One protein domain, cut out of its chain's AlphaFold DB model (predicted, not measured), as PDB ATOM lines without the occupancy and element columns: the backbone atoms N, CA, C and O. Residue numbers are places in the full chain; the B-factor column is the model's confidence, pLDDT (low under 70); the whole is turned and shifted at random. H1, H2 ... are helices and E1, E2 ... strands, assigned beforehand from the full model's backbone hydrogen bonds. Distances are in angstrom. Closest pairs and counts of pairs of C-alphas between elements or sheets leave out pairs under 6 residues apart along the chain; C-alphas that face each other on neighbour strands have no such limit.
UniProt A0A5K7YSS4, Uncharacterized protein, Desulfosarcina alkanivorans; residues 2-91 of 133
ATOM      1  N   CYS A   2     -12.769  20.241 -54.274       86.62
ATOM      2  CA  CYS A   2     -12.602  21.659 -53.891       86.62
ATOM      3  C   CYS A   2     -12.872  21.961 -52.400       86.62
ATOM      4  O   CYS A   2     -12.000  22.498 -51.718       86.62
ATOM      5  N   ALA A   3     -14.040  21.551 -51.897       88.12
ATOM      6  CA  ALA A   3     -14.490  21.871 -50.544       88.12
ATOM      7  C   ALA A   3     -13.800  21.064 -49.429       88.12
ATOM      8  O   ALA A   3     -13.469  21.612 -48.390       88.12
ATOM      9  N   LEU A   4     -13.545  19.773 -49.650       89.00
ATOM     10  CA  LEU A   4     -13.011  18.879 -48.609       89.00
ATOM     11  C   LEU A   4     -11.481  18.907 -48.516       89.00
ATOM     12  O   LEU A   4     -10.889  18.552 -47.504       89.00
ATOM     13  N   ALA A   5     -10.837  19.249 -49.628       84.25
ATOM     14  CA  ALA A   5      -9.565  18.633 -49.957       84.25
ATOM     15  C   ALA A   5      -8.618  19.572 -50.725       84.25
ATOM     16  O   ALA A   5      -7.409  19.546 -50.521       84.25
ATOM     17  N   ALA A   6      -9.151  20.422 -51.601       86.75
ATOM     18  CA  ALA A   6      -8.353  21.311 -52.437       86.75
ATOM     19  C   ALA A   6      -8.501  22.766 -51.987       86.75
ATOM     20  O   ALA A   6      -7.954  23.129 -50.955       86.75
ATOM     21  N   CYS A   7      -9.202  23.617 -52.740       89.94
ATOM     22  CA  CYS A   7      -9.168  25.066 -52.544       89.94
ATOM     23  C   CYS A   7      -9.476  25.514 -51.111       89.94
ATOM     24  O   CYS A   7      -8.735  26.346 -50.593       89.94
ATOM     25  N   GLN A   8     -10.508  24.950 -50.474       91.25
ATOM     26  CA  GLN A   8     -10.894  25.340 -49.116       91.25
ATOM     27  C   GLN A   8      -9.861  24.879 -48.080       91.25
ATOM     28  O   GLN A   8      -9.317  25.698 -47.343       91.25
ATOM     29  N   ALA A   9      -9.500  23.592 -48.094       90.38
ATOM     30  CA  ALA A   9      -8.461  23.047 -47.219       90.38
ATOM     31  C   ALA A   9      -7.113  23.773 -47.400       90.38
ATOM     32  O   ALA A   9      -6.475  24.170 -46.429       90.38
ATOM     33  N   LYS A  10      -6.711  24.021 -48.652       91.19
ATOM     34  CA  LYS A  10      -5.504  24.776 -49.008       91.19
ATOM     35  C   LYS A  10      -5.550  26.192 -48.444       91.19
ATOM     36  O   LYS A  10      -4.547  26.655 -47.912       91.19
ATOM     37  N   LYS A  11      -6.682  26.893 -48.584       93.94
ATOM     38  CA  LYS A  11      -6.811  28.270 -48.095       93.94
ATOM     39  C   LYS A  11      -6.649  28.332 -46.580       93.94
ATOM     40  O   LYS A  11      -5.960  29.229 -46.109       93.94
ATOM     41  N   TYR A  12      -7.180  27.340 -45.865       92.19
ATOM     42  CA  TYR A  12      -7.017  27.215 -44.419       92.19
ATOM     43  C   TYR A  12      -5.537  27.164 -44.013       92.19
ATOM     44  O   TYR A  12      -5.085  27.952 -43.187       92.19
ATOM     45  N   PHE A  13      -4.753  26.286 -44.647       93.50
ATOM     46  CA  PHE A  13      -3.312  26.203 -44.389       93.50
ATOM     47  C   PHE A  13      -2.584  27.488 -44.781       93.50
ATOM     48  O   PHE A  13      -1.789  28.006 -43.998       93.50
ATOM     49  N   TYR A  14      -2.894  28.016 -45.968       94.62
ATOM     50  CA  TYR A  14      -2.277  29.230 -46.490       94.62
ATOM     51  C   TYR A  14      -2.448  30.416 -45.535       94.62
ATOM     52  O   TYR A  14      -1.492  31.146 -45.291       94.62
ATOM     53  N   GLU A  15      -3.639  30.603 -44.965       95.81
ATOM     54  CA  GLU A  15      -3.917  31.714 -44.049       95.81
ATOM     55  C   GLU A  15      -3.060  31.668 -42.788       95.81
ATOM     56  O   GLU A  15      -2.502  32.695 -42.391       95.81
ATOM     57  N   VAL A  16      -2.896  30.488 -42.187       94.56
ATOM     58  CA  VAL A  16      -2.047  30.351 -41.000       94.56
ATOM     59  C   VAL A  16      -0.580  30.587 -41.356       94.56
ATOM     60  O   VAL A  16       0.099  31.351 -40.670       94.56
ATOM     61  N   THR A  17      -0.098  29.998 -42.455       93.50
ATOM     62  CA  THR A  17       1.301  30.167 -42.881       93.50
ATOM     63  C   THR A  17       1.625  31.614 -43.251       93.50
ATOM     64  O   THR A  17       2.668  32.127 -42.855       93.50
ATOM     65  N   GLU A  18       0.712  32.303 -43.941       96.19
ATOM     66  CA  GLU A  18       0.855  33.716 -44.305       96.19
ATOM     67  C   GLU A  18       0.884  34.599 -43.051       96.19
ATOM     68  O   GLU A  18       1.691  35.522 -42.949       96.19
ATOM     69  N   THR A  19       0.042  34.292 -42.061       95.50
ATOM     70  CA  THR A  19       0.008  35.026 -40.789       95.50
ATOM     71  C   THR A  19       1.327  34.888 -40.031       95.50
ATOM     72  O   THR A  19       1.874  35.892 -39.568       95.50
ATOM     73  N   VAL A  20       1.876  33.672 -39.947       94.94
ATOM     74  CA  VAL A  20       3.184  33.426 -39.321       94.94
ATOM     75  C   VAL A  20       4.293  34.172 -40.062       94.94
ATOM     76  O   VAL A  20       5.071  34.883 -39.425       94.94
ATOM     77  N   ALA A  21       4.329  34.087 -41.395       94.50
ATOM     78  CA  ALA A  21       5.331  34.776 -42.206       94.50
ATOM     79  C   ALA A  21       5.283  36.303 -42.013       94.50
ATOM     80  O   ALA A  21       6.317  36.947 -41.814       94.50
ATOM     81  N   ARG A  22       4.081  36.894 -41.991       95.56
ATOM     82  CA  ARG A  22       3.895  38.331 -41.729       95.56
ATOM     83  C   ARG A  22       4.342  38.729 -40.329       95.56
ATOM     84  O   ARG A  22       5.016  39.746 -40.176       95.56
ATOM     85  N   ALA A  23       3.995  37.939 -39.315       95.81
ATOM     86  CA  ALA A  23       4.397  38.216 -37.941       95.81
ATOM     87  C   ALA A  23       5.920  38.185 -37.781       95.81
ATOM     88  O   ALA A  23       6.498  39.095 -37.188       95.81
ATOM     89  N   GLN A  24       6.576  37.189 -38.381       94.19
ATOM     90  CA  GLN A  24       8.032  37.100 -38.416       94.19
ATOM     91  C   GLN A  24       8.645  38.325 -39.104       94.19
ATOM     92  O   GLN A  24       9.544  38.949 -38.538       94.19
ATOM     93  N   HIS A  25       8.110  38.742 -40.257       94.88
ATOM     94  CA  HIS A  25       8.576  39.928 -40.983       94.88
ATOM     95  C   HIS A  25       8.447  41.237 -40.179       94.88
ATOM     96  O   HIS A  25       9.251  42.154 -40.350       94.88
ATOM     97  N   LEU A  26       7.443  41.349 -39.309       96.19
ATOM     98  CA  LEU A  26       7.188  42.544 -38.497       96.19
ATOM     99  C   LEU A  26       7.878  42.517 -37.124       96.19
ATOM    100  O   LEU A  26       7.698  43.447 -36.332       96.19
ATOM    101  N   THR A  27       8.689  41.494 -36.844       95.62
ATOM    102  CA  THR A  27       9.470  41.410 -35.602       95.62
ATOM    103  C   THR A  27      10.391  42.627 -35.475       95.62
ATOM    104  O   THR A  27      11.122  42.968 -36.404       95.62
ATOM    105  N   GLY A  28      10.323  43.322 -34.338       94.81
ATOM    106  CA  GLY A  28      11.047  44.575 -34.093       94.81
ATOM    107  C   GLY A  28      10.400  45.826 -34.710       94.81
ATOM    108  O   GLY A  28      10.891  46.928 -34.485       94.81
ATOM    109  N   ARG A  29       9.282  45.690 -35.442       95.94
ATOM    110  CA  ARG A  29       8.504  46.796 -36.046       95.94
ATOM    111  C   ARG A  29       7.111  46.950 -35.429       95.94
ATOM    112  O   ARG A  29       6.160  47.322 -36.106       95.94
ATOM    113  N   GLY A  30       6.985  46.613 -34.149       94.38
ATOM    114  CA  GLY A  30       5.712  46.596 -33.421       94.38
ATOM    115  C   GLY A  30       5.242  45.192 -33.040       94.38
ATOM    116  O   GLY A  30       4.447  45.062 -32.116       94.38
ATOM    117  N   ILE A  31       5.790  44.140 -33.658       95.69
ATOM    118  CA  ILE A  31       5.693  42.772 -33.137       95.69
ATOM    119  C   ILE A  31       6.942  42.484 -32.305       95.69
ATOM    120  O   ILE A  31       8.063  42.600 -32.796       95.69
ATOM    121  N   GLN A  32       6.756  42.150 -31.028       92.12
ATOM    122  CA  GLN A  32       7.868  41.933 -30.093       92.12
ATOM    123  C   GLN A  32       8.402  40.496 -30.114       92.12
ATOM    124  O   GLN A  32       9.584  40.286 -29.865       92.12
ATOM    125  N   SER A  33       7.549  39.519 -30.428       90.00
ATOM    126  CA  SER A  33       7.913  38.103 -30.498       90.00
ATOM    127  C   SER A  33       7.291  37.463 -31.742       90.00
ATOM    128  O   SER A  33       6.111  37.713 -32.010       90.00
ATOM    129  N   PRO A  34       8.049  36.665 -32.516       83.06
ATOM    130  CA  PRO A  34       7.523  35.998 -33.700       83.06
ATOM    131  C   PRO A  34       6.515  34.902 -33.322       83.06
ATOM    132  O   PRO A  34       6.683  34.195 -32.330       83.06
ATOM    133  N   LEU A  35       5.480  34.723 -34.149       90.50
ATOM    134  CA  LEU A  35       4.565  33.589 -34.008       90.50
ATOM    135  C   LEU A  35       5.239  32.278 -34.435       90.50
ATOM    136  O   LEU A  35       6.029  32.240 -35.382       90.50
ATOM    137  N   VAL A  36       4.849  31.195 -33.762       87.88
ATOM    138  CA  VAL A  36       5.206  29.814 -34.103       87.88
ATOM    139  C   VAL A  36       3.917  29.055 -34.405       87.88
ATOM    140  O   VAL A  36       2.943  29.162 -33.661       87.88
ATOM    141  N   SER A  37       3.889  28.312 -35.508       88.75
ATOM    142  CA  SER A  37       2.757  27.456 -35.871       88.75
ATOM    143  C   SER A  37       2.831  26.096 -35.180       88.75
ATOM    144  O   SER A  37       3.879  25.453 -35.216       88.75
ATOM    145  N   ASP A  38       1.693  25.612 -34.684       91.69
ATOM    146  CA  ASP A  38       1.477  24.206 -34.333       91.69
ATOM    147  C   ASP A  38       0.747  23.509 -35.488       91.69
ATOM    148  O   ASP A  38      -0.440  23.736 -35.726       91.69
ATOM    149  N   TRP A  39       1.469  22.676 -36.237       88.94
ATOM    150  CA  TRP A  39       0.911  22.009 -37.411       88.94
ATOM    151  C   TRP A  39      -0.207  21.019 -37.079       88.94
ATOM    152  O   TRP A  39      -1.192  20.953 -37.818       88.94
ATOM    153  N   ALA A  40      -0.075  20.267 -35.983       90.50
ATOM    154  CA  ALA A  40      -1.078  19.283 -35.591       90.50
ATOM    155  C   ALA A  40      -2.398  19.989 -35.268       90.50
ATOM    156  O   ALA A  40      -3.444  19.641 -35.820       90.50
ATOM    157  N   ALA A  41      -2.326  21.082 -34.501       92.38
ATOM    158  CA  ALA A  41      -3.494  21.902 -34.214       92.38
ATOM    159  C   ALA A  41      -4.120  22.505 -35.486       92.38
ATOM    160  O   ALA A  41      -5.345  22.511 -35.625       92.38
ATOM    161  N   ILE A  42      -3.317  22.994 -36.439       93.25
ATOM    162  CA  ILE A  42      -3.835  23.542 -37.708       93.25
ATOM    163  C   ILE A  42      -4.573  22.461 -38.503       93.25
ATOM    164  O   ILE A  42      -5.664  22.712 -39.026       93.25
ATOM    165  N   LEU A  43      -3.999  21.261 -38.588       90.75
ATOM    166  CA  LEU A  43      -4.609  20.141 -39.288       90.75
ATOM    167  C   LEU A  43      -5.942  19.736 -38.650       90.75
ATOM    168  O   LEU A  43      -6.928  19.581 -39.376       90.75
ATOM    169  N   ASP A  44      -5.985  19.607 -37.324       94.31
ATOM    170  CA  ASP A  44      -7.197  19.244 -36.587       94.31
ATOM    171  C   ASP A  44      -8.308  20.267 -36.810       94.31
ATOM    172  O   ASP A  44      -9.457  19.909 -37.086       94.31
ATOM    173  N   ARG A  45      -7.965  21.559 -36.780       94.81
ATOM    174  CA  ARG A  45      -8.926  22.634 -37.044       94.81
ATOM    175  C   ARG A  45      -9.412  22.639 -38.488       94.81
ATOM    176  O   ARG A  45     -10.613  22.792 -38.712       94.81
ATOM    177  N   LYS A  46      -8.531  22.393 -39.462       93.94
ATOM    178  CA  LYS A  46      -8.931  22.223 -40.866       93.94
ATOM    179  C   LYS A  46      -9.860  21.019 -41.035       93.94
ATOM    180  O   LYS A  46     -10.863  21.130 -41.734       93.94
ATOM    181  N   ASN A  47      -9.557  19.880 -40.407       93.38
ATOM    182  CA  ASN A  47     -10.409  18.686 -40.458       93.38
ATOM    183  C   ASN A  47     -11.801  18.982 -39.889       93.38
ATOM    184  O   ASN A  47     -12.798  18.719 -40.562       93.38
ATOM    185  N   ALA A  48     -11.857  19.606 -38.708       94.62
ATOM    186  CA  ALA A  48     -13.103  20.025 -38.071       94.62
ATOM    187  C   ALA A  48     -13.899  21.025 -38.928       94.62
ATOM    188  O   ALA A  48     -15.124  20.975 -38.946       94.62
ATOM    189  N   PHE A  49     -13.225  21.900 -39.677       93.25
ATOM    190  CA  PHE A  49     -13.881  22.807 -40.620       93.25
ATOM    191  C   PHE A  49     -14.559  22.057 -41.779       93.25
ATOM    192  O   PHE A  49     -15.651  22.428 -42.203       93.25
ATOM    193  N   THR A  50     -13.938  20.990 -42.292       93.50
ATOM    194  CA  THR A  50     -14.450  20.261 -43.465       93.50
ATOM    195  C   THR A  50     -15.399  19.104 -43.148       93.50
ATOM    196  O   THR A  50     -16.076  18.631 -44.059       93.50
ATOM    197  N   VAL A  51     -15.455  18.638 -41.896       94.94
ATOM    198  CA  VAL A  51     -16.088  17.353 -41.537       94.94
ATOM    199  C   VAL A  51     -17.581  17.287 -41.862       94.94
ATOM    200  O   VAL A  51     -18.038  16.268 -42.361       94.94
ATOM    201  N   ASN A  52     -18.319  18.385 -41.683       95.75
ATOM    202  CA  ASN A  52     -19.773  18.417 -41.895       95.75
ATOM    203  C   ASN A  52     -20.175  18.796 -43.330       95.75
ATOM    204  O   ASN A  52     -21.359  18.819 -43.658       95.75
ATOM    205  N   ILE A  53     -19.213  19.131 -44.198       94.94
ATOM    206  CA  ILE A  53     -19.504  19.549 -45.576       94.94
ATOM    207  C   ILE A  53     -20.266  18.467 -46.367       94.94
ATOM    208  O   ILE A  53     -21.196  18.851 -47.082       94.94
ATOM    209  N   PRO A  54     -19.922  17.161 -46.292       94.25
ATOM    210  CA  PRO A  54     -20.658  16.121 -47.010       94.25
ATOM    211  C   PRO A  54     -22.144  16.103 -46.650       94.25
ATOM    212  O   PRO A  54     -22.974  16.213 -47.548       94.25
ATOM    213  N   ASP A  55     -22.467  16.079 -45.357       96.06
ATOM    214  CA  ASP A  55     -23.850  16.006 -44.877       96.06
ATOM    215  C   ASP A  55     -24.651  17.244 -45.283       96.06
ATOM    216  O   ASP A  55     -25.754  17.127 -45.812       96.06
ATOM    217  N   ILE A  56     -24.074  18.441 -45.120       96.12
ATOM    218  CA  ILE A  56     -24.705  19.698 -45.556       96.12
ATOM    219  C   ILE A  56     -24.969  19.674 -47.065       96.12
ATOM    220  O   ILE A  56     -26.031  20.097 -47.520       96.12
ATOM    221  N   THR A  57     -24.016  19.166 -47.851       95.50
ATOM    222  CA  THR A  57     -24.151  19.093 -49.311       95.50
ATOM    223  C   THR A  57     -25.253  18.116 -49.711       95.50
ATOM    224  O   THR A  57     -26.086  18.457 -50.546       95.50
ATOM    225  N   VAL A  58     -25.275  16.921 -49.119       95.75
ATOM    226  CA  VAL A  58     -26.284  15.890 -49.403       95.75
ATOM    227  C   VAL A  58     -27.679  16.369 -49.005       95.75
ATOM    228  O   VAL A  58     -28.608  16.256 -49.802       95.75
ATOM    229  N   ASN A  59     -27.821  16.984 -47.831       96.56
ATOM    230  CA  ASN A  59     -29.094  17.558 -47.401       96.56
ATOM    231  C   ASN A  59     -29.571  18.657 -48.359       96.56
ATOM    232  O   ASN A  59     -30.730  18.645 -48.760       96.56
ATOM    233  N   GLY A  60     -28.671  19.535 -48.811       96.62
ATOM    234  CA  GLY A  60     -29.003  20.553 -49.809       96.62
ATOM    235  C   GLY A  60     -29.462  19.974 -51.155       96.62
ATOM    236  O   GLY A  60     -30.313  20.568 -51.815       96.62
ATOM    237  N   LEU A  61     -28.950  18.804 -51.565       95.81
ATOM    238  CA  LEU A  61     -29.450  18.099 -52.754       95.81
ATOM    239  C   LEU A  61     -30.887  17.607 -52.542       95.81
ATOM    240  O   LEU A  61     -31.735  17.840 -53.404       95.81
ATOM    241  N   TYR A  62     -31.175  16.993 -51.393       95.19
ATOM    242  CA  TYR A  62     -32.531  16.548 -51.066       95.19
ATOM    243  C   TYR A  62     -33.521  17.715 -50.985       95.19
ATOM    244  O   TYR A  62     -34.614  17.630 -51.545       95.19
ATOM    245  N   GLU A  63     -33.133  18.830 -50.363       96.75
ATOM    246  CA  GLU A  63     -33.941  20.057 -50.303       96.75
ATOM    247  C   GLU A  63     -34.233  20.638 -51.697       96.75
ATOM    248  O   GLU A  63     -35.302  21.205 -51.924       96.75
ATOM    249  N   ALA A  64     -33.319  20.451 -52.651       96.50
ATOM    250  CA  ALA A  64     -33.498  20.848 -54.045       96.50
ATOM    251  C   ALA A  64     -34.323  19.847 -54.883       96.50
ATOM    252  O   ALA A  64     -34.494  20.061 -56.085       96.50
ATOM    253  N   GLY A  65     -34.822  18.757 -54.288       92.25
ATOM    254  CA  GLY A  65     -35.547  17.699 -54.999       92.25
ATOM    255  C   GLY A  65     -34.654  16.823 -55.884       92.25
ATOM    256  O   GLY A  65     -35.136  16.240 -56.853       92.25
ATOM    257  N   ILE A  66     -33.351  16.762 -55.589       90.50
ATOM    258  CA  ILE A  66     -32.381  15.930 -56.305       90.50
ATOM    259  C   ILE A  66     -32.180  14.627 -55.531       90.50
ATOM    260  O   ILE A  66     -31.726  14.633 -54.387       90.50
ATOM    261  N   ASP A  67     -32.446  13.500 -56.189       88.88
ATOM    262  CA  ASP A  67     -32.176  12.178 -55.629       88.88
ATOM    263  C   ASP A  67     -30.665  11.927 -55.539       88.88
ATOM    264  O   ASP A  67     -29.972  11.722 -56.540       88.88
ATOM    265  N   TYR A  68     -30.137  11.940 -54.314       88.88
ATOM    266  CA  TYR A  68     -28.752  11.579 -54.044       88.88
ATOM    267  C   TYR A  68     -28.592  10.065 -53.845       88.88
ATOM    268  O   TYR A  68     -29.325   9.418 -53.091       88.88
ATOM    269  N   HIS A  69     -27.575   9.506 -54.499       88.38
ATOM    270  CA  HIS A  69     -27.201   8.103 -54.409       88.38
ATOM    271  C   HIS A  69     -25.711   7.971 -54.096       88.38
ATOM    272  O   HIS A  69     -24.869   8.221 -54.958       88.38
ATOM    273  N   GLU A  70     -25.383   7.537 -52.881       89.38
ATOM    274  CA  GLU A  70     -23.996   7.300 -52.486       89.38
ATOM    275  C   GLU A  70     -23.422   6.044 -53.157       89.38
ATOM    276  O   GLU A  70     -24.019   4.964 -53.112       89.38
ATOM    277  N   GLY A  71     -22.238   6.182 -53.755       87.12
ATOM    278  CA  GLY A  71     -21.447   5.077 -54.290       87.12
ATOM    279  C   GLY A  71     -20.908   5.337 -55.692       87.12
ATOM    280  O   GLY A  71     -21.105   6.396 -56.287       87.12
ATOM    281  N   THR A  72     -20.220   4.338 -56.235       86.75
ATOM    282  CA  THR A  72     -19.706   4.380 -57.606       86.75
ATOM    283  C   THR A  72     -20.762   3.844 -58.562       86.75
ATOM    284  O   THR A  72     -21.174   2.688 -58.451       86.75
ATOM    285  N   ALA A  73     -21.184   4.676 -59.512       86.00
ATOM    286  CA  ALA A  73     -22.036   4.255 -60.613       86.00
ATOM    287  C   ALA A  73     -21.189   3.761 -61.791       86.00
ATOM    288  O   ALA A  73     -20.105   4.287 -62.061       86.00
ATOM    289  N   ARG A  74     -21.703   2.772 -62.520       85.19
ATOM    290  CA  ARG A  74     -21.155   2.354 -63.815       85.19
ATOM    291  C   ARG A  74     -22.275   2.205 -64.829       85.19
ATOM    292  O   ARG A  74     -23.387   1.827 -64.470       85.19
ATOM    293  N   PHE A  75     -21.962   2.452 -66.092       85.31
ATOM    294  CA  PHE A  75     -22.863   2.110 -67.184       85.31
ATOM    295  C   PHE A  75     -22.911   0.596 -67.382       85.31
ATOM    296  O   PHE A  75     -21.876  -0.077 -67.319       85.31
ATOM    297  N   ILE A  76     -24.109   0.082 -67.634       88.88
ATOM    298  CA  ILE A  76     -24.321  -1.298 -68.096       88.88
ATOM    299  C   ILE A  76     -24.808  -1.351 -69.544       88.88
ATOM    300  O   ILE A  76     -24.597  -2.355 -70.215       88.88
ATOM    301  N   ASP A  77     -25.363  -0.246 -70.039       85.00
ATOM    302  CA  ASP A  77     -25.673   0.036 -71.441       85.00
ATOM    303  C   ASP A  77     -25.699   1.577 -71.640       85.00
ATOM    304  O   ASP A  77     -25.465   2.297 -70.664       85.00
ATOM    305  N   PRO A  78     -25.915   2.115 -72.860       82.75
ATOM    306  CA  PRO A  78     -25.873   3.562 -73.112       82.75
ATOM    307  C   PRO A  78     -26.841   4.399 -72.264       82.75
ATOM    308  O   PRO A  78     -26.550   5.566 -71.995       82.75
ATOM    309  N   ASP A  79     -27.947   3.800 -71.818       80.69
ATOM    310  CA  ASP A  79     -29.072   4.491 -71.184       80.69
ATOM    311  C   ASP A  79     -29.368   3.977 -69.760       80.69
ATOM    312  O   ASP A  79     -30.364   4.371 -69.140       80.69
ATOM    313  N   THR A  80     -28.507   3.112 -69.217       79.69
ATOM    314  CA  THR A  80     -28.698   2.481 -67.907       79.69
ATOM    315  C   THR A  80     -27.406   2.486 -67.103       79.69
ATOM    316  O   THR A  80     -26.348   2.019 -67.539       79.69
ATOM    317  N   MET A  81     -27.520   2.965 -65.867       86.06
ATOM    318  CA  MET A  81     -26.466   2.872 -64.866       86.06
ATOM    319  C   MET A  81     -26.886   1.938 -63.739       86.06
ATOM    320  O   MET A  81     -28.048   1.911 -63.325       86.06
ATOM    321  N   GLU A  82     -25.908   1.232 -63.191       87.12
ATOM    322  CA  GLU A  82     -26.064   0.484 -61.953       87.12
ATOM    323  C   GLU A  82     -25.170   1.040 -60.847       87.12
ATOM    324  O   GLU A  82     -24.137   1.675 -61.090       87.12
ATOM    325  N   ARG A  83     -25.555   0.715 -59.616       87.31
ATOM    326  CA  ARG A  83     -24.788   0.937 -58.398       87.31
ATOM    327  C   ARG A  83     -24.863  -0.324 -57.553       87.31
ATOM    328  O   ARG A  83     -25.956  -0.790 -57.250       87.31
ATOM    329  N   ALA A  84     -23.711  -0.878 -57.172       84.81
ATOM    330  CA  ALA A  84     -23.635  -2.104 -56.369       84.81
ATOM    331  C   ALA A  84     -24.527  -3.248 -56.912       84.81
ATOM    332  O   ALA A  84     -25.264  -3.877 -56.156       84.81
ATOM    333  N   GLY A  85     -24.522  -3.461 -58.234       81.94
ATOM    334  CA  GLY A  85     -25.327  -4.493 -58.901       81.94
ATOM    335  C   GLY A  85     -26.827  -4.198 -59.015       81.94
ATOM    336  O   GLY A  85     -27.562  -5.027 -59.541       81.94
ATOM    337  N   HIS A  86     -27.296  -3.036 -58.549       79.75
ATOM    338  CA  HIS A  86     -28.694  -2.626 -58.651       79.75
ATOM    339  C   HIS A  86     -28.843  -1.517 -59.698       79.75
ATOM    340  O   HIS A  86     -28.119  -0.518 -59.626       79.75
ATOM    341  N   PRO A  87     -29.768  -1.647 -60.665       78.38
ATOM    342  CA  PRO A  87     -30.032  -0.581 -61.620       78.38
ATOM    343  C   PRO A  87     -30.595   0.635 -60.880       78.38
ATOM    344  O   PRO A  87     -31.538   0.512 -60.100       78.38
ATOM    345  N   ILE A  88     -30.000   1.804 -61.117       75.75
ATOM    346  CA  ILE A  88     -30.417   3.064 -60.489       75.75
ATOM    347  C   ILE A  88     -31.193   3.973 -61.454       75.75
ATOM    348  O   ILE A  88     -31.923   4.836 -60.982       75.75
ATOM    349  N   TRP A  89     -31.083   3.776 -62.780       69.31
ATOM    350  CA  TRP A  89     -31.684   4.672 -63.784       69.31
ATOM    351  C   TRP A  89     -32.135   3.971 -65.076       69.31
ATOM    352  O   TRP A  89     -31.459   3.060 -65.537       69.31
ATOM    353  N   ARG A  90     -33.226   4.467 -65.691       55.59
ATOM    354  CA  ARG A  90     -33.618   4.280 -67.107       55.59
ATOM    355  C   ARG A  90     -33.852   5.685 -67.688       55.59
ATOM    356  O   ARG A  90     -34.708   6.406 -67.174       55.59
ATOM    357  N   VAL A  91     -33.048   6.128 -68.655       53.44
ATOM    358  CA  VAL A  91     -33.021   7.531 -69.129       53.44
ATOM    359  C   VAL A  91     -34.385   7.979 -69.690       53.44
ATOM    360  O   VAL A  91     -34.981   7.308 -70.529       53.44
TER     361      VAL A  91
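What this domain is: This is residues 2 to 91 of the 133 residues of an uncharacterized protein of Desulfosarcina alkanivorans (UniProt A0A5K7YSS4). A long, thin rod: H1 and H2 make a loose helical hairpin, H3 carries on beyond H2, and a small three-stranded sheet forms a separate head at the far end. The printed part has 90 residues, in order H1 H2 H3 E1 E2 E3, mixed in class. The antiparallel sheet runs E1 E2 E3. The whole is extended, radius of gyration of the C-alphas 22.0 A, spanning 69 by 25 by 19 A.

Where its parts are: H1, residues 7 to 25, begins at C-alpha (-9.168, 25.066, -52.544) and is 25.9 A long. H2 is residues 39 to 50, 16.6 A; H3, 53 to 63, 15.2 A. E1 is residues 73 to 77, E2 80 to 83, and E3 86 to 90, ending at C-alpha (-33.618, 4.280, -67.107).

How they stand to each other: H1, with residues 9 to 16 alone, touches H2; the closest C-alphas, of Tyr 12 and Lys 46, are 6.4 A apart. They run opposite ways at 36 degrees, only just a steep tilt. H2 and H3 meet only through their link. In H1, H2 and H3 every O i to N i+4 pair is within hydrogen-bond range. No helix is on the sheet, a meander, each strand the antiparallel neighbour of the one before. N 74 and O 82 are 3.0 A apart between E1 and E2; N 88 and O 81, 2.9 A, between E2 and E3.

The domain as a whole: The farthest C-alphas, of Gly 28 and Asp 77, are 68.8 A apart. The printed part has no cut. The link H1 to H2 is long, 13 residues. Residues 89 to 91 are under pLDDT 70.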